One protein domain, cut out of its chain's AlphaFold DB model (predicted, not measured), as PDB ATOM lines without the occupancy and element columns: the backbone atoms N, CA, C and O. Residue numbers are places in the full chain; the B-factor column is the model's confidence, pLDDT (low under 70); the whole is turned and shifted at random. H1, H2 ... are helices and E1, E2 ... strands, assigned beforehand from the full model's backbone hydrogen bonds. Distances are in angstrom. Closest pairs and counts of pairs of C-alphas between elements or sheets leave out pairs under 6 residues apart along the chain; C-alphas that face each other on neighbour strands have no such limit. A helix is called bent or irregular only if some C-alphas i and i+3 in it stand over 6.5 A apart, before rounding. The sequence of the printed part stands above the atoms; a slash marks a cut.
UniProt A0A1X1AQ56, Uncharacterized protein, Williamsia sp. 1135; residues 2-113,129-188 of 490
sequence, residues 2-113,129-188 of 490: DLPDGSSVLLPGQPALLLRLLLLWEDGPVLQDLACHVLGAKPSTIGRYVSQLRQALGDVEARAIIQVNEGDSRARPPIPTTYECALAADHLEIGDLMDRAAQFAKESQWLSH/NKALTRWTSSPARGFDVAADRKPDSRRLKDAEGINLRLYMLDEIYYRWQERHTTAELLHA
ATOM      1  N   ASP A   2      65.935  26.746 202.027       59.94
ATOM      2  CA  ASP A   2      67.149  27.544 201.880       59.94
ATOM      3  C   ASP A   2      66.741  28.961 201.471       59.94
ATOM      4  O   ASP A   2      65.873  29.138 200.615       59.94
ATOM      5  N   LEU A   3      67.284  29.959 202.156       63.62
ATOM      6  CA  LEU A   3      67.096  31.371 201.862       63.62
ATOM      7  C   LEU A   3      68.088  31.814 200.771       63.62
ATOM      8  O   LEU A   3      69.077  31.119 200.528       63.62
ATOM      9  N   PRO A   4      67.874  32.978 200.128       59.09
ATOM     10  CA  PRO A   4      68.784  33.502 199.102       59.09
ATOM     11  C   PRO A   4      70.239  33.664 199.570       59.09
ATOM     12  O   PRO A   4      71.158  33.653 198.758       59.09
ATOM     13  N   ASP A   5      70.455  33.794 200.880       60.78
ATOM     14  CA  ASP A   5      71.774  33.868 201.515       60.78
ATOM     15  C   ASP A   5      72.402  32.487 201.816       60.78
ATOM     16  O   ASP A   5      73.484  32.409 202.398       60.78
ATOM     17  N   GLY A   6      71.737  31.395 201.423       64.38
ATOM     18  CA  GLY A   6      72.158  30.013 201.647       64.38
ATOM     19  C   GLY A   6      71.864  29.474 203.051       64.38
ATOM     20  O   GLY A   6      72.212  28.329 203.347       64.38
ATOM     21  N   SER A   7      71.234  30.257 203.932       69.56
ATOM     22  CA  SER A   7      70.844  29.787 205.263       69.56
ATOM     23  C   SER A   7      69.572  28.935 205.204       69.56
ATOM     24  O   SER A   7      68.674  29.190 204.408       69.56
ATOM     25  N   SER A   8      69.468  27.900 206.044       67.38
ATOM     26  CA  SER A   8      68.282  27.035 206.079       67.38
ATOM     27  C   SER A   8      67.365  27.392 207.247       67.38
ATOM     28  O   SER A   8      67.776  27.444 208.407       67.38
ATOM     29  N   VAL A   9      66.082  27.607 206.950       74.00
ATOM     30  CA  VAL A   9      65.053  27.882 207.958       74.00
ATOM     31  C   VAL A   9      64.209  26.638 208.192       74.00
ATOM     32  O   VAL A   9      63.633  26.056 207.261       74.00
ATOM     33  N   LEU A  10      64.120  26.239 209.464       77.25
ATOM     34  CA  LEU A  10      63.256  25.158 209.916       77.25
ATOM     35  C   LEU A  10      61.890  25.725 210.315       77.25
ATOM     36  O   LEU A  10      61.744  26.378 211.345       77.25
ATOM     37  N   LEU A  11      60.878  25.448 209.496       80.94
ATOM     38  CA  LEU A  11      59.483  25.779 209.776       80.94
ATOM     39  C   LEU A  11      58.750  24.509 210.226       80.94
ATOM     40  O   LEU A  11      58.521  23.625 209.399       80.94
ATOM     41  N   PRO A  12      58.385  24.369 211.512       83.06
ATOM     42  CA  PRO A  12      57.575  23.250 211.974       83.06
ATOM     43  C   PRO A  12      56.076  23.586 212.003       83.06
ATOM     44  O   PRO A  12      55.666  24.737 212.161       83.06
ATOM     45  N   GLY A  13      55.239  22.550 211.934       90.19
ATOM     46  CA  GLY A  13      53.808  22.636 212.236       90.19
ATOM     47  C   GLY A  13      52.974  23.425 211.220       90.19
ATOM     48  O   GLY A  13      53.179  23.328 210.012       90.19
ATOM     49  N   GLN A  14      51.993  24.183 211.722       93.75
ATOM     50  CA  GLN A  14      50.987  24.872 210.898       93.75
ATOM     51  C   GLN A  14      51.552  25.961 209.969       93.75
ATOM     52  O   GLN A  14      51.107  26.024 208.827       93.75
ATOM     53  N   PRO A  15      52.550  26.783 210.364       91.06
ATOM     54  CA  PRO A  15      53.193  27.708 209.428       91.06
ATOM     55  C   PRO A  15      53.779  26.999 208.203       91.06
ATOM     56  O   PRO A  15      53.576  27.445 207.080       91.06
ATOM     57  N   ALA A  16      54.438  25.855 208.397       88.12
ATOM     58  CA  ALA A  16      55.005  25.075 207.299       88.12
ATOM     59  C   ALA A  16      53.927  24.519 206.362       88.12
ATOM     60  O   ALA A  16      54.096  24.534 205.145       88.12
ATOM     61  N   LEU A  17      52.807  24.056 206.927       91.00
ATOM     62  CA  LEU A  17      51.658  23.589 206.153       91.00
ATOM     63  C   LEU A  17      51.000  24.731 205.364       91.00
ATOM     64  O   LEU A  17      50.610  24.527 204.220       91.00
ATOM     65  N   LEU A  18      50.937  25.938 205.935       92.69
ATOM     66  CA  LEU A  18      50.450  27.125 205.232       92.69
ATOM     67  C   LEU A  18      51.373  27.491 204.070       92.69
ATOM     68  O   LEU A  18      50.888  27.730 202.974       92.69
ATOM     69  N   LEU A  19      52.691  27.498 204.284       88.69
ATOM     70  CA  LEU A  19      53.637  27.775 203.206       88.69
ATOM     71  C   LEU A  19      53.515  26.744 202.075       88.69
ATOM     72  O   LEU A  19      53.470  27.136 200.917       88.69
ATOM     73  N   ARG A  20      53.387  25.449 202.395       89.44
ATOM     74  CA  ARG A  20      53.108  24.404 201.394       89.44
ATOM     75  C   ARG A  20      51.835  24.700 200.616       89.44
ATOM     76  O   ARG A  20      51.852  24.617 199.399       89.44
ATOM     77  N   LEU A  21      50.751  25.056 201.306       91.81
ATOM     78  CA  LEU A  21      49.491  25.400 200.649       91.81
ATOM     79  C   LEU A  21      49.688  26.559 199.676       91.81
ATOM     80  O   LEU A  21      49.253  26.463 198.543       91.81
ATOM     81  N   LEU A  22      50.391  27.612 200.084       90.56
ATOM     82  CA  LEU A  22      50.638  28.762 199.217       90.56
ATOM     83  C   LEU A  22      51.549  28.447 198.022       90.56
ATOM     84  O   LEU A  22      51.366  29.040 196.970       90.56
ATOM     85  N   LEU A  23      52.528  27.551 198.182       86.12
ATOM     86  CA  LEU A  23      53.467  27.181 197.115       86.12
ATOM     87  C   LEU A  23      52.879  26.188 196.108       86.12
ATOM     88  O   LEU A  23      53.289  26.178 194.958       86.12
ATOM     89  N   LEU A  24      51.983  25.306 196.550       88.38
ATOM     90  CA  LEU A  24      51.457  24.217 195.720       88.38
ATOM     91  C   LEU A  24      50.090  24.538 195.105       88.38
ATOM     92  O   LEU A  24      49.583  23.757 194.302       88.38
ATOM     93  N   TRP A  25      49.478  25.654 195.500       90.50
ATOM     94  CA  TRP A  25      48.184  26.085 194.995       90.50
ATOM     95  C   TRP A  25      48.349  26.902 193.711       90.50
ATOM     96  O   TRP A  25      48.701  28.077 193.750       90.50
ATOM     97  N   GLU A  26      48.095  26.263 192.571       84.69
ATOM     98  CA  GLU A  26      48.303  26.843 191.235       84.69
ATOM     99  C   GLU A  26      47.116  27.710 190.764       84.69
ATOM    100  O   GLU A  26      47.271  28.569 189.898       84.69
ATOM    101  N   ASP A  27      45.933  27.555 191.370       83.31
ATOM    102  CA  ASP A  27      44.686  28.208 190.944       83.31
ATOM    103  C   ASP A  27      44.482  29.611 191.545       83.31
ATOM    104  O   ASP A  27      43.389  29.980 191.995       83.31
ATOM    105  N   GLY A  28      45.551  30.405 191.562       86.69
ATOM    106  CA  GLY A  28      45.550  31.790 192.034       86.69
ATOM    107  C   GLY A  28      45.688  31.927 193.558       86.69
ATOM    108  O   GLY A  28      46.343  31.113 194.202       86.69
ATOM    109  N   PRO A  29      45.123  32.977 194.180       91.00
ATOM    110  CA  PRO A  29      45.353  33.236 195.593       91.00
ATOM    111  C   PRO A  29      44.533  32.298 196.499       91.00
ATOM    112  O   PRO A  29      43.337  32.068 196.303       91.00
ATOM    113  N   VAL A  30      45.162  31.811 197.567       92.19
ATOM    114  CA  VAL A  30      44.545  30.937 198.571       92.19
ATOM    115  C   VAL A  30      43.556  31.734 199.416       92.19
ATOM    116  O   VAL A  30      43.921  32.682 200.115       92.19
ATOM    117  N   LEU A  31      42.289  31.329 199.413       92.38
ATOM    118  CA  LEU A  31      41.269  31.969 200.243       92.38
ATOM    119  C   LEU A  31      41.459  31.661 201.731       92.38
ATOM    120  O   LEU A  31      41.839  30.553 202.116       92.38
ATOM    121  N   GLN A  32      41.080  32.613 202.587       91.75
ATOM    122  CA  GLN A  32      41.126  32.442 204.038       91.75
ATOM    123  C   GLN A  32      40.335  31.235 204.541       91.75
ATOM    124  O   GLN A  32      40.812  30.544 205.442       91.75
ATOM    125  N   ASP A  33      39.175  30.950 203.957       90.38
ATOM    126  CA  ASP A  33      38.345  29.803 204.331       90.38
ATOM    127  C   ASP A  33      39.072  28.473 204.066       90.38
ATOM    128  O   ASP A  33      39.082  27.587 204.925       90.38
ATOM    129  N   LEU A  34      39.772  28.369 202.928       92.50
ATOM    130  CA  LEU A  34      40.604  27.211 202.594       92.50
ATOM    131  C   LEU A  34      41.798  27.093 203.548       92.50
ATOM    132  O   LEU A  34      42.024  26.026 204.117       92.50
ATOM    133  N   ALA A  35      42.515  28.190 203.807       94.06
ATOM    134  CA  ALA A  35      43.624  28.193 204.763       94.06
ATOM    135  C   ALA A  35      43.170  27.784 206.178       94.06
ATOM    136  O   ALA A  35      43.830  26.987 206.845       94.06
ATOM    137  N   CYS A  36      42.017  28.276 206.643       92.44
ATOM    138  CA  CYS A  36      41.436  27.876 207.927       92.44
ATOM    139  C   CYS A  36      41.118  26.386 207.971       92.44
ATOM    140  O   CYS A  36      41.412  25.728 208.972       92.44
ATOM    141  N   HIS A  37      40.536  25.865 206.893       92.69
ATOM    142  CA  HIS A  37      40.192  24.460 206.782       92.69
ATOM    143  C   HIS A  37      41.435  23.569 206.868       92.69
ATOM    144  O   HIS A  37      41.515  22.718 207.761       92.69
ATOM    145  N   VAL A  38      42.424  23.818 206.002       93.50
ATOM    146  CA  VAL A  38      43.661  23.031 205.910       93.50
ATOM    147  C   VAL A  38      44.402  23.035 207.244       93.50
ATOM    148  O   VAL A  38      44.702  21.982 207.812       93.50
ATOM    149  N   LEU A  39      44.593  24.218 207.829       93.94
ATOM    150  CA  LEU A  39      45.337  24.365 209.081       93.94
ATOM    151  C   LEU A  39      44.536  23.966 210.329       93.94
ATOM    152  O   LEU A  39      45.088  23.889 211.427       93.94
ATOM    153  N   GLY A  40      43.224  23.742 210.200       92.94
ATOM    154  CA  GLY A  40      42.336  23.484 211.340       92.94
ATOM    155  C   GLY A  40      42.235  24.675 212.295       92.94
ATOM    156  O   GLY A  40      42.001  24.510 213.493       92.94
ATOM    157  N   ALA A  41      42.433  25.884 211.775       93.06
ATOM    158  CA  ALA A  41      42.609  27.102 212.550       93.06
ATOM    159  C   ALA A  41      41.411  28.055 212.415       93.06
ATOM    160  O   ALA A  41      40.513  27.862 211.595       93.06
ATOM    161  N   LYS A  42      41.363  29.082 213.270       90.50
ATOM    162  CA  LYS A  42      40.394  30.184 213.142       90.50
ATOM    163  C   LYS A  42      40.962  31.268 212.212       90.50
ATOM    164  O   LYS A  42      42.183  31.439 212.211       90.50
ATOM    165  N   PRO A  43      40.119  32.080 211.544       88.81
ATOM    166  CA  PRO A  43      40.576  33.191 210.697       88.81
ATOM    167  C   PRO A  43      41.597  34.116 211.372       88.81
ATOM    168  O   PRO A  43      42.638  34.428 210.800       88.81
ATOM    169  N   SER A  44      41.373  34.460 212.646       84.81
ATOM    170  CA  SER A  44      42.291  35.297 213.437       84.81
ATOM    171  C   SER A  44      43.670  34.671 213.671       84.81
ATOM    172  O   SER A  44      44.635  35.377 213.948       84.81
ATOM    173  N   THR A  45      43.785  33.346 213.566       93.00
ATOM    174  CA  THR A  45      45.050  32.620 213.743       93.00
ATOM    175  C   THR A  45      45.876  32.600 212.457       93.00
ATOM    176  O   THR A  45      47.102  32.574 212.535       93.00
ATOM    177  N   ILE A  46      45.240  32.689 211.282       92.62
ATOM    178  CA  ILE A  46      45.948  32.693 209.992       92.62
ATOM    179  C   ILE A  46      46.907  33.879 209.901       92.62
ATOM    180  O   ILE A  46      48.066  33.698 209.539       92.62
ATOM    181  N   GLY A  47      46.474  35.068 210.336       88.19
ATOM    182  CA  GLY A  47      47.337  36.252 210.384       88.19
ATOM    183  C   GLY A  47      48.596  36.038 211.231       88.19
ATOM    184  O   GLY A  47      49.681  36.454 210.839       88.19
ATOM    185  N   ARG A  48      48.491  35.302 212.347       91.31
ATOM    186  CA  ARG A  48      49.657  34.933 213.162       91.31
ATOM    187  C   ARG A  48      50.596  33.988 212.410       91.31
ATOM    188  O   ARG A  48      51.804  34.182 212.499       91.31
ATOM    189  N   TYR A  49      50.082  32.993 211.684       93.25
ATOM    190  CA  TYR A  49      50.926  32.095 210.885       93.25
ATOM    191  C   TYR A  49      51.622  32.827 209.738       93.25
ATOM    192  O   TYR A  49      52.808  32.607 209.524       93.25
ATOM    193  N   VAL A  50      50.935  33.755 209.069       90.25
ATOM    194  CA  VAL A  50      51.546  34.632 208.058       90.25
ATOM    195  C   VAL A  50      52.652  35.491 208.673       90.25
ATOM    196  O   VAL A  50      53.740  35.573 208.111       90.25
ATOM    197  N   SER A  51      52.425  36.088 209.848       86.69
ATOM    198  CA  SER A  51      53.465  36.851 210.552       86.69
ATOM    199  C   SER A  51      54.664  35.985 210.941       86.69
ATOM    200  O   SER A  51      55.797  36.428 210.790       86.69
ATOM    201  N   GLN A  52      54.428  34.750 211.394       89.56
ATOM    202  CA  GLN A  52      55.495  33.792 211.696       89.56
ATOM    203  C   GLN A  52      56.286  33.411 210.442       89.56
ATOM    204  O   GLN A  52      57.510  33.374 210.501       89.56
ATOM    205  N   LEU A  53      55.614  33.177 209.311       87.38
ATOM    206  CA  LEU A  53      56.274  32.907 208.033       87.38
ATOM    207  C   LEU A  53      57.117  34.094 207.569       87.38
ATOM    208  O   LEU A  53      58.283  33.914 207.250       87.38
ATOM    209  N   ARG A  54      56.567  35.312 207.603       85.94
ATOM    210  CA  ARG A  54      57.308  36.532 207.255       85.94
ATOM    211  C   ARG A  54      58.523  36.739 208.158       85.94
ATOM    212  O   ARG A  54      59.585  37.076 207.665       85.94
ATOM    213  N   GLN A  55      58.381  36.509 209.464       85.50
ATOM    214  CA  GLN A  55      59.499  36.596 210.406       85.50
ATOM    215  C   GLN A  55      60.575  35.543 210.114       85.50
ATOM    216  O   GLN A  55      61.760  35.840 210.210       85.50
ATOM    217  N   ALA A  56      60.160  34.323 209.776       82.75
ATOM    218  CA  ALA A  56      61.068  33.224 209.482       82.75
ATOM    219  C   ALA A  56      61.809  33.408 208.148       82.75
ATOM    220  O   ALA A  56      62.950  32.983 208.037       82.75
ATOM    221  N   LEU A  57      61.178  34.048 207.159       75.81
ATOM    222  CA  LEU A  57      61.773  34.329 205.849       75.81
ATOM    223  C   LEU A  57      62.698  35.564 205.839       75.81
ATOM    224  O   LEU A  57      63.395  35.777 204.853       75.81
ATOM    225  N   GLY A  58      62.741  36.361 206.913       77.06
ATOM    226  CA  GLY A  58      63.680  37.482 207.052       77.06
ATOM    227  C   GLY A  58      63.137  38.858 206.630       77.06
ATOM    228  O   GLY A  58      62.006  39.211 206.966       77.06
ATOM    229  N   ASP A  59      63.997  39.669 206.000       59.44
ATOM    230  CA  ASP A  59      63.889  41.133 205.814       59.44
ATOM    231  C   ASP A  59      62.702  41.614 204.932       59.44
ATOM    232  O   ASP A  59      61.857  40.837 204.493       59.44
ATOM    233  N   VAL A  60      62.601  42.927 204.686       57.03
ATOM    234  CA  VAL A  60      61.521  43.629 203.959       57.03
ATOM    235  C   VAL A  60      61.118  42.960 202.634       57.03
ATOM    236  O   VAL A  60      59.923  42.909 202.333       57.03
ATOM    237  N   GLU A  61      62.056  42.379 201.883       56.12
ATOM    238  CA  GLU A  61      61.767  41.647 200.637       56.12
ATOM    239  C   GLU A  61      60.955  40.363 200.879       56.12
ATOM    240  O   GLU A  61      60.014  40.071 200.142       56.12
ATOM    241  N   ALA A  62      61.191  39.656 201.986       56.25
ATOM    242  CA  ALA A  62      60.408  38.486 202.374       56.25
ATOM    243  C   ALA A  62      58.972  38.823 202.809       56.25
ATOM    244  O   ALA A  62      58.069  37.983 202.744       56.25
ATOM    245  N   ARG A  63      58.711  40.074 203.213       57.84
ATOM    246  CA  ARG A  63      57.335  40.554 203.431       57.84
ATOM    247  C   ARG A  63      56.584  40.762 202.120       57.84
ATOM    248  O   ARG A  63      55.367  40.583 202.127       57.84
ATOM    249  N   ALA A  64      57.286  41.105 201.037       62.34
ATOM    250  CA  ALA A  64      56.707  41.236 199.700       62.34
ATOM    251  C   ALA A  64      56.381  39.873 199.064       62.34
ATOM    252  O   ALA A  64      55.496  39.790 198.215       62.34
ATOM    253  N   ILE A  65      57.044  38.804 199.524       76.94
ATOM    254  CA  ILE A  65      56.817  37.428 199.066       76.94
ATOM    255  C   ILE A  65      55.419  36.925 199.427       76.94
ATOM    256  O   ILE A  65      54.741  36.367 198.573       76.94
ATOM    257  N   ILE A  66      54.995  37.067 200.688       84.81
ATOM    258  CA  ILE A  66      53.662  36.617 201.114       84.81
ATOM    259  C   ILE A  66      52.725  37.813 201.084       84.81
ATOM    260  O   ILE A  66      52.730  38.632 202.010       84.81
ATOM    261  N   GLN A  67      51.908  37.902 200.043       86.44
ATOM    262  CA  GLN A  67      50.927  38.963 199.877       86.44
ATOM    263  C   GLN A  67      49.629  38.592 200.596       86.44
ATOM    264  O   GLN A  67      49.171  37.449 200.565       86.44
ATOM    265  N   VAL A  68      49.060  39.569 201.302       88.56
ATOM    266  CA  VAL A  68      47.756  39.448 201.961       88.56
ATOM    267  C   VAL A  68      46.856  40.469 201.294       88.56
ATOM    268  O   VAL A  68      47.055  41.667 201.482       88.56
ATOM    269  N   ASN A  69      45.884  39.992 200.527       88.75
ATOM    270  CA  ASN A  69      44.915  40.851 199.867       88.75
ATOM    271  C   ASN A  69      43.669  40.906 200.750       88.75
ATOM    272  O   ASN A  69      42.948  39.915 200.916       88.75
ATOM    273  N   GLU A  70      43.458  42.053 201.390       86.19
ATOM    274  CA  GLU A  70      42.283  42.275 202.225       86.19
ATOM    275  C   GLU A  70      41.041  42.349 201.338       86.19
ATOM    276  O   GLU A  70      40.926  43.209 200.466       86.19
ATOM    277  N   GLY A  71      40.105  41.427 201.551       79.69
ATOM    278  CA  GLY A  71      38.805  41.507 200.907       79.69
ATOM    279  C   GLY A  71      37.995  42.675 201.472       79.69
ATOM    280  O   GLY A  71      38.087  42.995 202.661       79.69
ATOM    281  N   ASP A  72      37.181  43.310 200.626       75.19
ATOM    282  CA  ASP A  72      36.277  44.368 201.068       75.19
ATOM    283  C   ASP A  72      35.231  43.803 202.041       75.19
ATOM    284  O   ASP A  72      34.244  43.164 201.657       75.19
ATOM    285  N   SER A  73      35.456  44.068 203.328       65.38
ATOM    286  CA  SER A  73      34.548  43.709 204.420       65.38
ATOM    287  C   SER A  73      33.158  44.343 204.298       65.38
ATOM    288  O   SER A  73      32.223  43.878 204.953       65.38
ATOM    289  N   ARG A  74      33.006  45.392 203.476       72.44
ATOM    290  CA  ARG A  74      31.744  46.109 203.253       72.44
ATOM    291  C   ARG A  74      30.976  45.612 202.027       72.44
ATOM    292  O   ARG A  74      29.786  45.916 201.924       72.44
ATOM    293  N   ALA A  75      31.601  44.841 201.135       61.59
ATOM    294  CA  ALA A  75      30.933  44.272 199.967       61.59
ATOM    295  C   ALA A  75      29.826  43.279 200.374       61.59
ATOM    296  O   ALA A  75      29.895  42.623 201.417       61.59
ATOM    297  N   ARG A  76      28.774  43.165 199.552       61.94
ATOM    298  CA  ARG A  76      27.720  42.149 199.700       61.94
ATOM    299  C   ARG A  76      27.574  41.360 198.391       61.94
ATOM    300  O   ARG A  76      27.059  41.929 197.431       61.94
ATOM    301  N   PRO A  77      27.978  40.073 198.356       61.22
ATOM    302  CA  PRO A  77      28.604  39.317 199.448       61.22
ATOM    303  C   PRO A  77      30.025  39.827 199.786       61.22
ATOM    304  O   PRO A  77      30.689  40.385 198.914       61.22
ATOM    305  N   PRO A  78      30.487  39.673 201.043       64.88
ATOM    306  CA  PRO A  78      31.813  40.126 201.459       64.88
ATOM    307  C   PRO A  78      32.901  39.368 200.704       64.88
ATOM    308  O   PRO A  78      32.845  38.141 200.599       64.88
ATOM    309  N   ILE A  79      33.900  40.096 200.207       69.62
ATOM    310  CA  ILE A  79      35.034  39.493 199.502       69.62
ATOM    311  C   ILE A  79      35.933  38.818 200.554       69.62
ATOM    312  O   ILE A  79      36.247  39.440 201.572       69.62
ATOM    313  N   PRO A  80      36.321  37.545 200.372       74.56
ATOM    314  CA  PRO A  80      37.203  36.862 201.312       74.56
ATOM    315  C   PRO A  80      38.623  37.438 201.264       74.56
ATOM    316  O   PRO A  80      39.118  37.798 200.200       74.56
ATOM    317  N   THR A  81      39.303  37.480 202.414       85.25
ATOM    318  CA  THR A  81      40.751  37.722 202.460       85.25
ATOM    319  C   THR A  81      41.470  36.601 201.719       85.25
ATOM    320  O   THR A  81      41.142  35.424 201.913       85.25
ATOM    321  N   THR A  82      42.458  36.952 200.902       90.44
ATOM    322  CA  THR A  82      43.254  35.975 200.159       90.44
ATOM    323  C   THR A  82      44.738  36.111 200.481       90.44
ATOM    324  O   THR A  82      45.214  37.161 200.919       90.44
ATOM    325  N   TYR A  83      45.460  35.016 200.288       89.75
ATOM    326  CA  TYR A  83      46.881  34.888 200.564       89.75
ATOM    327  C   TYR A  83      47.578  34.385 199.309       89.75
ATOM    328  O   TYR A  83      47.108  33.448 198.674       89.75
ATOM    329  N   GLU A  84      48.704  34.987 198.966       87.75
ATOM    330  CA  GLU A  84      49.484  34.605 197.793       87.75
ATOM    331  C   GLU A  84      50.963  34.571 198.156       87.75
ATOM    332  O   GLU A  84      51.407  35.286 199.059       87.75
ATOM    333  N   CYS A  85      51.718  33.708 197.484       82.38
ATOM    334  CA  CYS A  85      53.150  33.599 197.679       82.38
ATOM    335  C   CYS A  85      53.878  33.750 196.345       82.38
ATOM    336  O   CYS A  85      53.763  32.907 195.467       82.38
ATOM    337  N   ALA A  86      54.674  34.810 196.223       71.75
ATOM    338  CA  ALA A  86      55.465  35.119 195.037       71.75
ATOM    339  C   ALA A  86      56.843  34.425 195.025       71.75
ATOM    340  O   ALA A  86      57.744  34.861 194.309       71.75
ATOM    341  N   LEU A  87      57.042  33.349 195.802       65.00
ATOM    342  CA  LEU A  87      58.253  32.509 195.760       65.00
ATOM    343  C   LEU A  87      58.268  31.672 194.470       65.00
ATOM    344  O   LEU A  87      58.257  30.451 194.520       65.00
ATOM    345  N   ALA A  88      58.226  32.311 193.302       51.88
ATOM    346  CA  ALA A  88      57.969  31.632 192.036       51.88
ATOM    347  C   ALA A  88      59.157  30.797 191.524       51.88
ATOM    348  O   ALA A  88      58.937  29.822 190.817       51.88
ATOM    349  N   ALA A  89      60.402  31.120 191.888       51.12
ATOM    350  CA  ALA A  89      61.565  30.504 191.242       51.12
ATOM    351  C   ALA A  89      61.918  29.097 191.773       51.12
ATOM    352  O   ALA A  89      62.097  28.175 190.985       51.12
ATOM    353  N   ASP A  90      61.976  28.895 193.094       52.75
ATOM    354  CA  ASP A  90      62.605  27.682 193.651       52.75
ATOM    355  C   ASP A  90      61.663  26.472 193.800       52.75
ATOM    356  O   ASP A  90      62.132  25.337 193.907       52.75
ATOM    357  N   HIS A  91      60.339  26.680 193.848       56.94
ATOM    358  CA  HIS A  91      59.370  25.580 193.991       56.94
ATOM    359  C   HIS A  91      59.024  24.936 192.643       56.94
ATOM    360  O   HIS A  91      58.969  23.705 192.569       56.94
ATOM    361  N   LEU A  92      58.865  25.754 191.592       60.31
ATOM    362  CA  LEU A  92      58.781  25.283 190.210       60.31
ATOM    363  C   LEU A  92      60.032  24.463 189.884       60.31
ATOM    364  O   LEU A  92      59.909  23.337 189.422       60.31
ATOM    365  N   GLU A  93      61.213  24.931 190.312       76.50
ATOM    366  CA  GLU A  93      62.473  24.217 190.098       76.50
ATOM    367  C   GLU A  93      62.448  22.775 190.640       76.50
ATOM    368  O   GLU A  93      62.977  21.876 190.001       76.50
ATOM    369  N   ILE A  94      61.824  22.494 191.789       83.50
ATOM    370  CA  ILE A  94      61.808  21.124 192.342       83.50
ATOM    371  C   ILE A  94      60.882  20.211 191.544       83.50
ATOM    372  O   ILE A  94      61.263  19.076 191.253       83.50
ATOM    373  N   GLY A  95      59.681  20.697 191.213       85.81
ATOM    374  CA  GLY A  95      58.756  19.974 190.345       85.81
ATOM    375  C   GLY A  95      59.411  19.667 189.002       85.81
ATOM    376  O   GLY A  95      59.462  18.508 188.606       85.81
ATOM    377  N   ASP A  96      60.034  20.676 188.396       88.88
ATOM    378  CA  ASP A  96      60.722  20.580 187.111       88.88
ATOM    379  C   ASP A  96      61.918  19.621 187.156       88.88
ATOM    380  O   ASP A  96      62.127  18.845 186.227       88.88
ATOM    381  N   LEU A  97      62.709  19.630 188.235       91.25
ATOM    382  CA  LEU A  97      63.825  18.695 188.411       91.25
ATOM    383  C   LEU A  97      63.333  17.244 188.510       91.25
ATOM    384  O   LEU A  97      63.941  16.358 187.908       91.25
ATOM    385  N   MET A  98      62.251  16.997 189.258       93.44
ATOM    386  CA  MET A  98      61.644  15.666 189.374       93.44
ATOM    387  C   MET A  98      61.025  15.214 188.049       93.44
ATOM    388  O   MET A  98      61.256  14.082 187.628       93.44
ATOM    389  N   ASP A  99      60.291  16.099 187.375       92.31
ATOM    390  CA  ASP A  99      59.635  15.806 186.102       92.31
ATOM    391  C   ASP A  99      60.666  15.564 184.998       92.31
ATOM    392  O   ASP A  99      60.544  14.605 184.242       92.31
ATOM    393  N   ARG A 100      61.749  16.347 184.952       92.81
ATOM    394  CA  ARG A 100      62.857  16.134 184.013       92.81
ATOM    395  C   ARG A 100      63.584  14.817 184.271       92.81
ATOM    396  O   ARG A 100      63.925  14.122 183.320       92.81
ATOM    397  N   ALA A 101      63.808  14.457 185.536       93.94
ATOM    398  CA  ALA A 101      64.382  13.162 185.895       93.94
ATOM    399  C   ALA A 101      63.478  11.996 185.457       93.94
ATOM    400  O   ALA A 101      63.966  11.028 184.874       93.94
ATOM    401  N   ALA A 102      62.167  12.102 185.692       92.25
ATOM    402  CA  ALA A 102      61.191  11.106 185.260       92.25
ATOM    403  C   ALA A 102      61.095  11.013 183.730       92.25
ATOM    404  O   ALA A 102      61.030   9.911 183.187       92.25
ATOM    405  N   GLN A 103      61.146  12.150 183.034       91.81
ATOM    406  CA  GLN A 103      61.131  12.212 181.576       91.81
ATOM    407  C   GLN A 103      62.372  11.545 180.971       91.81
ATOM    408  O   GLN A 103      62.226  10.714 180.082       91.81
ATOM    409  N   PHE A 104      63.573  11.815 181.496       90.56
ATOM    410  CA  PHE A 104      64.798  11.136 181.051       90.56
ATOM    411  C   PHE A 104      64.736   9.619 181.256       90.56
ATOM    412  O   PHE A 104      65.120   8.856 180.368       90.56
ATOM    413  N   ALA A 105      64.243   9.172 182.417       87.44
ATOM    414  CA  ALA A 105      64.052   7.749 182.685       87.44
ATOM    415  C   ALA A 105      63.083   7.118 181.670       87.44
ATOM    416  O   ALA A 105      63.374   6.064 181.106       87.44
ATOM    417  N   LYS A 106      61.972   7.803 181.379       86.00
ATOM    418  CA  LYS A 106      60.974   7.367 180.397       86.00
ATOM    419  C   LYS A 106      61.553   7.268 178.982       86.00
ATOM    420  O   LYS A 106      61.396   6.237 178.341       86.00
ATOM    421  N   GLU A 107      62.247   8.303 178.513       85.62
ATOM    422  CA  GLU A 107      62.881   8.339 177.181       85.62
ATOM    423  C   GLU A 107      63.933   7.241 176.999       85.62
ATOM    424  O   GLU A 107      64.147   6.755 175.892       85.62
ATOM    425  N   SER A 108      64.544   6.805 178.099       81.06
ATOM    426  CA  SER A 108      65.529   5.724 178.112       81.06
ATOM    427  C   SER A 108      64.905   4.334 178.289       81.06
ATOM    428  O   SER A 108      65.634   3.375 178.529       81.06
ATOM    429  N   GLN A 109      63.571   4.222 178.211       81.50
ATOM    430  CA  GLN A 109      62.804   2.982 178.406       81.50
ATOM    431  C   GLN A 109      63.103   2.276 179.737       81.50
ATOM    432  O   GLN A 109      63.055   1.051 179.848       81.50
ATOM    433  N   TRP A 110      63.402   3.048 180.779       79.38
ATOM    434  CA  TRP A 110      63.716   2.498 182.086       79.38
ATOM    435  C   TRP A 110      62.433   2.046 182.799       79.38
ATOM    436  O   TRP A 110      61.692   2.849 183.371       79.38
ATOM    437  N   LEU A 111      62.183   0.734 182.794       69.75
ATOM    438  CA  LEU A 111      61.035   0.112 183.466       69.75
ATOM    439  C   LEU A 111      61.423  -0.518 184.814       69.75
ATOM    440  O   LEU A 111      60.622  -0.558 185.752       69.75
ATOM    441  N   SER A 112      62.664  -0.985 184.939       73.50
ATOM    442  CA  SER A 112      63.167  -1.730 186.092       73.50
ATOM    443  C   SER A 112      64.629  -1.404 186.419       73.50
ATOM    444  O   SER A 112      65.349  -0.822 185.614       73.50
ATOM    445  N   HIS A 113      65.102  -1.799 187.608       76.69
ATOM    446  CA  HIS A 113      66.510  -1.620 187.992       76.69
ATOM    447  C   HIS A 113      67.494  -2.272 187.000       76.69
ATOM    448  O   HIS A 113      68.617  -1.803 186.857       76.69
ATOM    449  N   ASN A 129      69.258  14.284 193.332       93.00
ATOM    450  CA  ASN A 129      70.041  14.754 194.475       93.00
ATOM    451  C   ASN A 129      69.707  16.214 194.792       93.00
ATOM    452  O   ASN A 129      69.463  16.545 195.951       93.00
ATOM    453  N   LYS A 130      69.625  17.081 193.778       90.19
ATOM    454  CA  LYS A 130      69.244  18.486 193.966       90.19
ATOM    455  C   LYS A 130      67.792  18.638 194.439       90.19
ATOM    456  O   LYS A 130      67.535  19.411 195.356       90.19
ATOM    457  N   ALA A 131      66.852  17.888 193.864       90.38
ATOM    458  CA  ALA A 131      65.436  17.977 194.225       90.38
ATOM    459  C   ALA A 131      65.152  17.441 195.640       90.38
ATOM    460  O   ALA A 131      64.512  18.110 196.454       90.38
ATOM    461  N   LEU A 132      65.648  16.243 195.957       89.88
ATOM    462  CA  LEU A 132      65.300  15.523 197.183       89.88
ATOM    463  C   LEU A 132      66.129  15.940 198.405       89.88
ATOM    464  O   LEU A 132      65.737  15.664 199.536       89.88
ATOM    465  N   THR A 133      67.261  16.627 198.226       86.31
ATOM    466  CA  THR A 133      67.960  17.255 199.367       86.31
ATOM    467  C   THR A 133      67.197  18.459 199.910       86.31
ATOM    468  O   THR A 133      67.252  18.723 201.111       86.31
ATOM    469  N   ARG A 134      66.419  19.146 199.062       80.56
ATOM    470  CA  ARG A 134      65.595  20.294 199.466       80.56
ATOM    471  C   ARG A 134      64.341  19.888 200.246       80.56
ATOM    472  O   ARG A 134      63.874  20.662 201.083       80.56
ATOM    473  N   TRP A 135      63.796  18.691 200.000       75.50
ATOM    474  CA  TRP A 135      62.607  18.167 200.683       75.50
ATOM    475  C   TRP A 135      62.802  16.717 201.103       75.50
ATOM    476  O   TRP A 135      62.848  15.815 200.278       75.50
ATOM    477  N   THR A 136      62.825  16.482 202.414       72.56
ATOM    478  CA  THR A 136      62.979  15.137 202.993       72.56
ATOM    479  C   THR A 136      61.702  14.291 202.947       72.56
ATOM    480  O   THR A 136      61.720  13.132 203.355       72.56
ATOM    481  N   SER A 137      60.578  14.863 202.512       82.06
ATOM    482  CA  SER A 137      59.296  14.175 202.332       82.06
ATOM    483  C   SER A 137      58.444  14.891 201.286       82.06
ATOM    484  O   SER A 137      58.696  16.066 201.017       82.06
ATOM    485  N   SER A 138      57.381  14.232 200.803       84.38
ATOM    486  CA  SER A 138      56.417  14.802 199.847       84.38
ATOM    487  C   SER A 138      56.025  16.243 200.200       84.38
ATOM    488  O   SER A 138      55.604  16.492 201.341       84.38
ATOM    489  N   PRO A 139      56.126  17.193 199.247       85.38
ATOM    490  CA  PRO A 139      55.742  18.576 199.486       85.38
ATOM    491  C   PRO A 139      54.292  18.759 199.924       85.38
ATOM    492  O   PRO A 139      54.004  19.643 200.730       85.38
ATOM    493  N   ALA A 140      53.400  17.874 199.481       87.56
ATOM    494  CA  ALA A 140      51.985  17.903 199.828       87.56
ATOM    495  C   ALA A 140      51.652  17.205 201.162       87.56
ATOM    496  O   ALA A 140      50.483  17.036 201.509       87.56
ATOM    497  N   ARG A 141      52.653  16.781 201.950       87.56
ATOM    498  CA  ARG A 141      52.413  16.097 203.229       87.56
ATOM    499  C   ARG A 141      51.536  16.939 204.163       87.56
ATOM    500  O   ARG A 141      51.924  18.048 204.550       87.56
ATOM    501  N   GLY A 142      50.425  16.347 204.606       87.75
ATOM    502  CA  GLY A 142      49.418  16.964 205.469       87.75
ATOM    503  C   GLY A 142      48.171  17.448 204.725       87.75
ATOM    504  O   GLY A 142      47.197  17.803 205.388       87.75
ATOM    505  N   PHE A 143      48.183  17.467 203.386       90.62
ATOM    506  CA  PHE A 143      46.994  17.775 202.589       90.62
ATOM    507  C   PHE A 143      45.989  16.629 202.554       90.62
ATOM    508  O   PHE A 143      44.803  16.913 202.553       90.62
ATOM    509  N   ASP A 144      46.433  15.376 202.648       85.69
ATOM    510  CA  ASP A 144      45.577  14.202 202.868       85.69
ATOM    511  C   ASP A 144      44.656  14.379 204.077       85.69
ATOM    512  O   ASP A 144      43.433  14.354 203.976       85.69
ATOM    513  N   VAL A 145      45.250  14.671 205.235       88.94
ATOM    514  CA  VAL A 145      44.494  14.870 206.481       88.94
ATOM    515  C   VAL A 145      43.580  16.096 206.394       88.94
ATOM    516  O   VAL A 145      42.559  16.167 207.085       88.94
ATOM    517  N   ALA A 146      43.961  17.094 205.595       88.44
ATOM    518  CA  ALA A 146      43.144  18.274 205.361       88.44
ATOM    519  C   ALA A 146      41.969  17.980 204.420       88.44
ATOM    520  O   ALA A 146      40.867  18.408 204.732       88.44
ATOM    521  N   ALA A 147      42.180  17.247 203.328       83.94
ATOM    522  CA  ALA A 147      41.152  16.895 202.352       83.94
ATOM    523  C   ALA A 147      40.063  16.000 202.969       83.94
ATOM    524  O   ALA A 147      38.876  16.230 202.743       83.94
ATOM    525  N   ASP A 148      40.448  15.065 203.846       84.56
ATOM    526  CA  ASP A 148      39.516  14.172 204.553       84.56
ATOM    527  C   ASP A 148      38.721  14.861 205.677       84.56
ATOM    528  O   ASP A 148      37.742  14.322 206.215       84.56
ATOM    529  N   ARG A 149      39.141  16.058 206.102       88.50
ATOM    530  CA  ARG A 149      38.485  16.761 207.202       88.50
ATOM    531  C   ARG A 149      37.132  17.286 206.732       88.50
ATOM    532  O   ARG A 149      37.026  18.041 205.773       88.50
ATOM    533  N   LYS A 150      36.068  16.981 207.480       87.81
ATOM    534  CA  LYS A 150      34.750  17.563 207.191       87.81
ATOM    535  C   LYS A 150      34.793  19.094 207.322       87.81
ATOM    536  O   LYS A 150      35.253  19.589 208.357       87.81
ATOM    537  N   PRO A 151      34.287  19.848 206.328       85.06
ATOM    538  CA  PRO A 151      34.171  21.297 206.419       85.06
ATOM    539  C   PRO A 151      33.370  21.704 207.664       85.06
ATOM    540  O   PRO A 151      32.235  21.263 207.850       85.06
ATOM    541  N   ASP A 152      33.945  22.547 208.525       82.88
ATOM    542  CA  ASP A 152      33.200  23.128 209.647       82.88
ATOM    543  C   ASP A 152      32.271  24.218 209.100       82.88
ATOM    544  O   ASP A 152      32.687  25.358 208.875       82.88
ATOM    545  N   SER A 153      31.005  23.861 208.879       75.12
ATOM    546  CA  SER A 153      29.974  24.755 208.338       75.12
ATOM    547  C   SER A 153      29.741  26.009 209.183       75.12
ATOM    548  O   SER A 153      29.195  26.985 208.682       75.12
ATOM    549  N   ARG A 154      30.186  26.034 210.449       74.94
ATOM    550  CA  ARG A 154      30.119  27.234 211.301       74.94
ATOM    551  C   ARG A 154      31.237  28.233 211.011       74.94
ATOM    552  O   ARG A 154      31.152  29.376 211.452       74.94
ATOM    553  N   ARG A 155      32.308  27.802 210.341       69.12
ATOM    554  CA  ARG A 155      33.500  28.620 210.059       69.12
ATOM    555  C   ARG A 155      33.590  29.078 208.612       69.12
ATOM    556  O   ARG A 155      34.326  30.021 208.349       69.12
ATOM    557  N   LEU A 156      32.882  28.411 207.709       68.19
ATOM    558  CA  LEU A 156      32.986  28.624 206.271       68.19
ATOM    559  C   LEU A 156      31.805  29.462 205.797       68.19
ATOM    560  O   LEU A 156      30.654  29.120 206.063       68.19
ATOM    561  N   LYS A 157      32.092  30.567 205.106       69.94
ATOM    562  CA  LYS A 157      31.046  31.441 204.555       69.94
ATOM    563  C   LYS A 157      30.494  30.904 203.231       69.94
ATOM    564  O   LYS A 157      29.358  31.211 202.887       69.94
ATOM    565  N   ASP A 158      31.285  30.098 202.524       71.94
ATOM    566  CA  ASP A 158      30.980  29.507 201.217       71.94
ATOM    567  C   ASP A 158      31.199  27.980 201.250       71.94
ATOM    568  O   ASP A 158      32.271  27.463 200.920       71.94
ATOM    569  N   ALA A 159      30.180  27.250 201.710       67.75
ATOM    570  CA  ALA A 159      30.240  25.795 201.868       67.75
ATOM    571  C   ALA A 159      30.198  25.021 200.536       67.75
ATOM    572  O   ALA A 159      30.598  23.861 200.503       67.75
ATOM    573  N   GLU A 160      29.734  25.622 199.438       70.00
ATOM    574  CA  GLU A 160      29.775  24.970 198.123       70.00
ATOM    575  C   GLU A 160      31.139  25.164 197.460       70.00
ATOM    576  O   GLU A 160      31.740  24.197 196.988       70.00
ATOM    577  N   GLY A 161      31.685  26.384 197.487       79.94
ATOM    578  CA  GLY A 161      32.999  26.651 196.915       79.94
ATOM    579  C   GLY A 161      34.143  25.991 197.683       79.94
ATOM    580  O   GLY A 161      35.181  25.708 197.086       79.94
ATOM    581  N   ILE A 162      33.993  25.704 198.983       83.06
ATOM    582  CA  ILE A 162      35.016  24.946 199.722       83.06
ATOM    583  C   ILE A 162      35.133  23.505 199.212       83.06
ATOM    584  O   ILE A 162      36.249  23.030 199.078       83.06
ATOM    585  N   ASN A 163      34.032  22.832 198.852       81.88
ATOM    586  CA  ASN A 163      34.082  21.436 198.402       81.88
ATOM    587  C   ASN A 163      34.884  21.291 197.105       81.88
ATOM    588  O   ASN A 163      35.704  20.385 196.993       81.88
ATOM    589  N   LEU A 164      34.699  22.218 196.157       83.12
ATOM    590  CA  LEU A 164      35.509  22.259 194.937       83.12
ATOM    591  C   LEU A 164      36.997  22.448 195.263       83.12
ATOM    592  O   LEU A 164      37.844  21.768 194.701       83.12
ATOM    593  N   ARG A 165      37.319  23.334 196.211       86.50
ATOM    594  CA  ARG A 165      38.708  23.584 196.618       86.50
ATOM    595  C   ARG A 165      39.326  22.406 197.374       86.50
ATOM    596  O   ARG A 165      40.522  22.185 197.248       86.50
ATOM    597  N   LEU A 166      38.538  21.650 198.138       87.06
ATOM    598  CA  LEU A 166      39.006  20.421 198.787       87.06
ATOM    599  C   LEU A 166      39.283  19.321 197.770       87.06
ATOM    600  O   LEU A 166      40.292  18.642 197.898       87.06
ATOM    601  N   TYR A 167      38.451  19.208 196.736       86.56
ATOM    602  CA  TYR A 167      38.734  18.328 195.605       86.56
ATOM    603  C   TYR A 167      40.060  18.704 194.919       86.56
ATOM    604  O   TYR A 167      40.910  17.849 194.713       86.56
ATOM    605  N   MET A 168      40.292  19.992 194.653       88.06
ATOM    606  CA  MET A 168      41.558  20.458 194.064       88.06
ATOM    607  C   MET A 168      42.761  20.210 194.990       88.06
ATOM    608  O   MET A 168      43.845  19.866 194.531       88.06
ATOM    609  N   LEU A 169      42.579  20.358 196.307       89.19
ATOM    610  CA  LEU A 169      43.616  20.046 197.292       89.19
ATOM    611  C   LEU A 169      43.989  18.556 197.275       89.19
ATOM    612  O   LEU A 169      45.168  18.222 197.388       89.19
ATOM    613  N   ASP A 170      42.991  17.689 197.129       88.06
ATOM    614  CA  ASP A 170      43.158  16.243 197.000       88.06
ATOM    615  C   ASP A 170      43.919  15.889 195.709       88.06
ATOM    616  O   ASP A 170      44.902  15.149 195.745       88.06
ATOM    617  N   GLU A 171      43.580  16.522 194.579       88.44
ATOM    618  CA  GLU A 171      44.333  16.374 193.325       88.44
ATOM    619  C   GLU A 171      45.794  16.830 193.458       88.44
ATOM    620  O   GLU A 171      46.707  16.117 193.031       88.44
ATOM    621  N   ILE A 172      46.042  17.983 194.093       89.56
ATOM    622  CA  ILE A 172      47.402  18.465 194.384       89.56
ATOM    623  C   ILE A 172      48.149  17.439 195.242       89.56
ATOM    624  O   ILE A 172      49.316  17.148 194.963       89.56
ATOM    625  N   TYR A 173      47.496  16.881 196.266       91.69
ATOM    626  CA  TYR A 173      48.085  15.854 197.117       91.69
ATOM    627  C   TYR A 173      48.503  14.626 196.315       91.69
ATOM    628  O   TYR A 173      49.683  14.270 196.347       91.69
ATOM    629  N   TYR A 174      47.581  14.009 195.573       89.44
ATOM    630  CA  TYR A 174      47.874  12.792 194.817       89.44
ATOM    631  C   TYR A 174      48.943  13.021 193.751       89.44
ATOM    632  O   TYR A 174      49.896  12.245 193.680       89.44
ATOM    633  N   ARG A 175      48.864  14.128 193.003       90.06
ATOM    634  CA  ARG A 175      49.858  14.490 191.981       90.06
ATOM    635  C   ARG A 175      51.264  14.609 192.569       90.06
ATOM    636  O   ARG A 175      52.216  14.023 192.056       90.06
ATOM    637  N   TRP A 176      51.420  15.345 193.669       91.25
ATOM    638  CA  TRP A 176      52.729  15.503 194.314       91.25
ATOM    639  C   TRP A 176      53.208  14.236 195.008       91.25
ATOM    640  O   TRP A 176      54.411  13.980 195.067       91.25
ATOM    641  N   GLN A 177      52.281  13.434 195.526       91.19
ATOM    642  CA  GLN A 177      52.597  12.150 196.122       91.19
ATOM    643  C   GLN A 177      53.146  11.178 195.076       91.19
ATOM    644  O   GLN A 177      54.178  10.553 195.321       91.19
ATOM    645  N   GLU A 178      52.508  11.077 193.914       92.00
ATOM    646  CA  GLU A 178      52.965  10.270 192.783       92.00
ATOM    647  C   GLU A 178      54.335  10.740 192.282       92.00
ATOM    648  O   GLU A 178      55.277   9.940 192.219       92.00
ATOM    649  N   ARG A 179      54.488  12.048 192.035       93.31
ATOM    650  CA  ARG A 179      55.757  12.663 191.611       93.31
ATOM    651  C   ARG A 179      56.892  12.353 192.588       93.31
ATOM    652  O   ARG A 179      57.941  11.855 192.185       93.31
ATOM    653  N   HIS A 180      56.677  12.580 193.886       93.44
ATOM    654  CA  HIS A 180      57.682  12.294 194.913       93.44
ATOM    655  C   HIS A 180      57.995  10.796 195.014       93.44
ATOM    656  O   HIS A 180      59.134  10.418 195.265       93.44
ATOM    657  N   THR A 181      56.996   9.925 194.859       93.56
ATOM    658  CA  THR A 181      57.208   8.467 194.897       93.56
ATOM    659  C   THR A 181      58.092   8.037 193.746       93.56
ATOM    660  O   THR A 181      59.097   7.374 193.969       93.56
ATOM    661  N   THR A 182      57.767   8.486 192.538       93.88
ATOM    662  CA  THR A 182      58.564   8.223 191.342       93.88
ATOM    663  C   THR A 182      59.997   8.723 191.523       93.88
ATOM    664  O   THR A 182      60.935   7.958 191.315       93.88
ATOM    665  N   ALA A 183      60.186   9.949 192.021       95.00
ATOM    666  CA  ALA A 183      61.509  10.501 192.302       95.00
ATOM    667  C   ALA A 183      62.312   9.670 193.325       95.00
ATOM    668  O   ALA A 183      63.490   9.407 193.102       95.00
ATOM    669  N   GLU A 184      61.696   9.221 194.424       95.31
ATOM    670  CA  GLU A 184      62.356   8.362 195.424       95.31
ATOM    671  C   GLU A 184      62.740   6.988 194.856       95.31
ATOM    672  O   GLU A 184      63.817   6.478 195.161       95.31
ATOM    673  N   LEU A 185      61.888   6.389 194.016       95.25
ATOM    674  CA  LEU A 185      62.172   5.098 193.382       95.25
ATOM    675  C   LEU A 185      63.327   5.206 192.378       95.25
ATOM    676  O   LEU A 185      64.250   4.394 192.433       95.25
ATOM    677  N   LEU A 186      63.315   6.231 191.518       95.12
ATOM    678  CA  LEU A 186      64.404   6.502 190.573       95.12
ATOM    679  C   LEU A 186      65.714   6.809 191.314       95.12
ATOM    680  O   LEU A 186      66.787   6.352 190.920       95.12
ATOM    681  N   HIS A 187      65.640   7.557 192.418       95.69
ATOM    682  CA  HIS A 187      66.815   7.875 193.226       95.69
ATOM    683  C   HIS A 187      67.407   6.624 193.873       95.69
ATOM    684  O   HIS A 187      68.619   6.425 193.809       95.69
ATOM    685  N   ALA A 188      66.559   5.756 194.431       95.81
ATOM    686  CA  ALA A 188      66.973   4.481 195.006       95.81
ATOM    687  C   ALA A 188      67.698   3.596 193.985       95.81
ATOM    688  O   ALA A 188      68.752   3.042 194.291       95.81
TER     689      ALA A 188
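This is residues 2 to 113 and 129 to 188 of the 490 residues of an uncharacterized protein of Williamsia sp. 1135 (UniProt A0A1X1AQ56). The two long helices H5 and H8 make a V that converges toward their later residues, with H6 near its tip. At its open end sits a cluster of crossed helices, H1, H2 and H3, beside the small hairpin E1 and E2. The printed part has 172 residues, mostly helix, in the order H1 H2 H3 H4 E1 E2 H5 H6 H7 H8; its one sheet, E1 - E2, is antiparallel. It is compact, with a radius of gyration of the C-alphas of 17.6 A, but elongated, spanning 59 by 38 by 23 A.

E1, residues 66 to 69, and E2, residues 82 to 85, are an antiparallel hairpin; N 67 and O 84 are 2.8 A apart and N 82 and O 69 3.0 A, both within hydrogen-bond range. Residues 30 to 31 pair antiparallel with residues 82 to 83 of E2. The closest C-alphas of H1, residues 13 to 24, and E2 are those of Leu 22 and Cys 85, 5.7 A apart. H3, residues 43 to 57, touches H1 about perpendicular at 82 degrees, closest at the C-alphas of Tyr 49 and Pro 15, 5.1 A. H2, residues 32 to 39, touches H8, residues 159 to 188, at a steep tilt of 46 degrees, with the C-alphas of Leu 34 and Ile 162 closest, 6.7 A; H8 does so with residues 162 to 166 alone. H7, residues 143 to 147, touches H8, with the C-alphas of Ala 147 and Leu 166 closest, 5.5 A. H5, residues 88 to 107, touches H8 at a steep tilt of 54 degrees, the same way, with residues 98 to 105 alone; the C-alphas of Met 98 and Ala 183 are closest, 5.9 A. H6, residues 129 to 134, touches H5, with the C-alphas of Ile 94 and Ala 131 closest, 5.2 A. H4, residues 60 to 65, is close to H3 but not clearly touching, with Arg 63 and Arg 54 closest, their C-alphas 5.5 A apart. Every O i to N i+4 pair is within hydrogen-bond range in H1, H2, H4 and H7; in H3 9 of 11 are, in H5 14 of 16, in H6 1 of 2 and in H8 24 of 26.

H1 begins with C-alpha 13 at (53.808, 22.636, 212.236). From first to last C-alpha H3 measures 21.8 A, H5 28.1 A and H8 43.0 A. H5 has a kink of 25 degrees near residue 95 and is irregular, but only just: C-alphas 88 and 91 are 6.51 A apart. H8 ends with C-alpha 188 at (66.973, 4.481, 195.006).

The C-alphas of Arg 74 and His 113 are the two farthest apart, 61.0 A. Residues 114 to 128 are not printed; C-alphas 113 and 129 are 18.0 A apart across the cut. The links E1 to E2 and H7 to H8 are long. The mean pLDDT of the printed part is 82.6, and 30 residues are under 70, among them residues 2 to 8, 59 to 64 and 87 to 92.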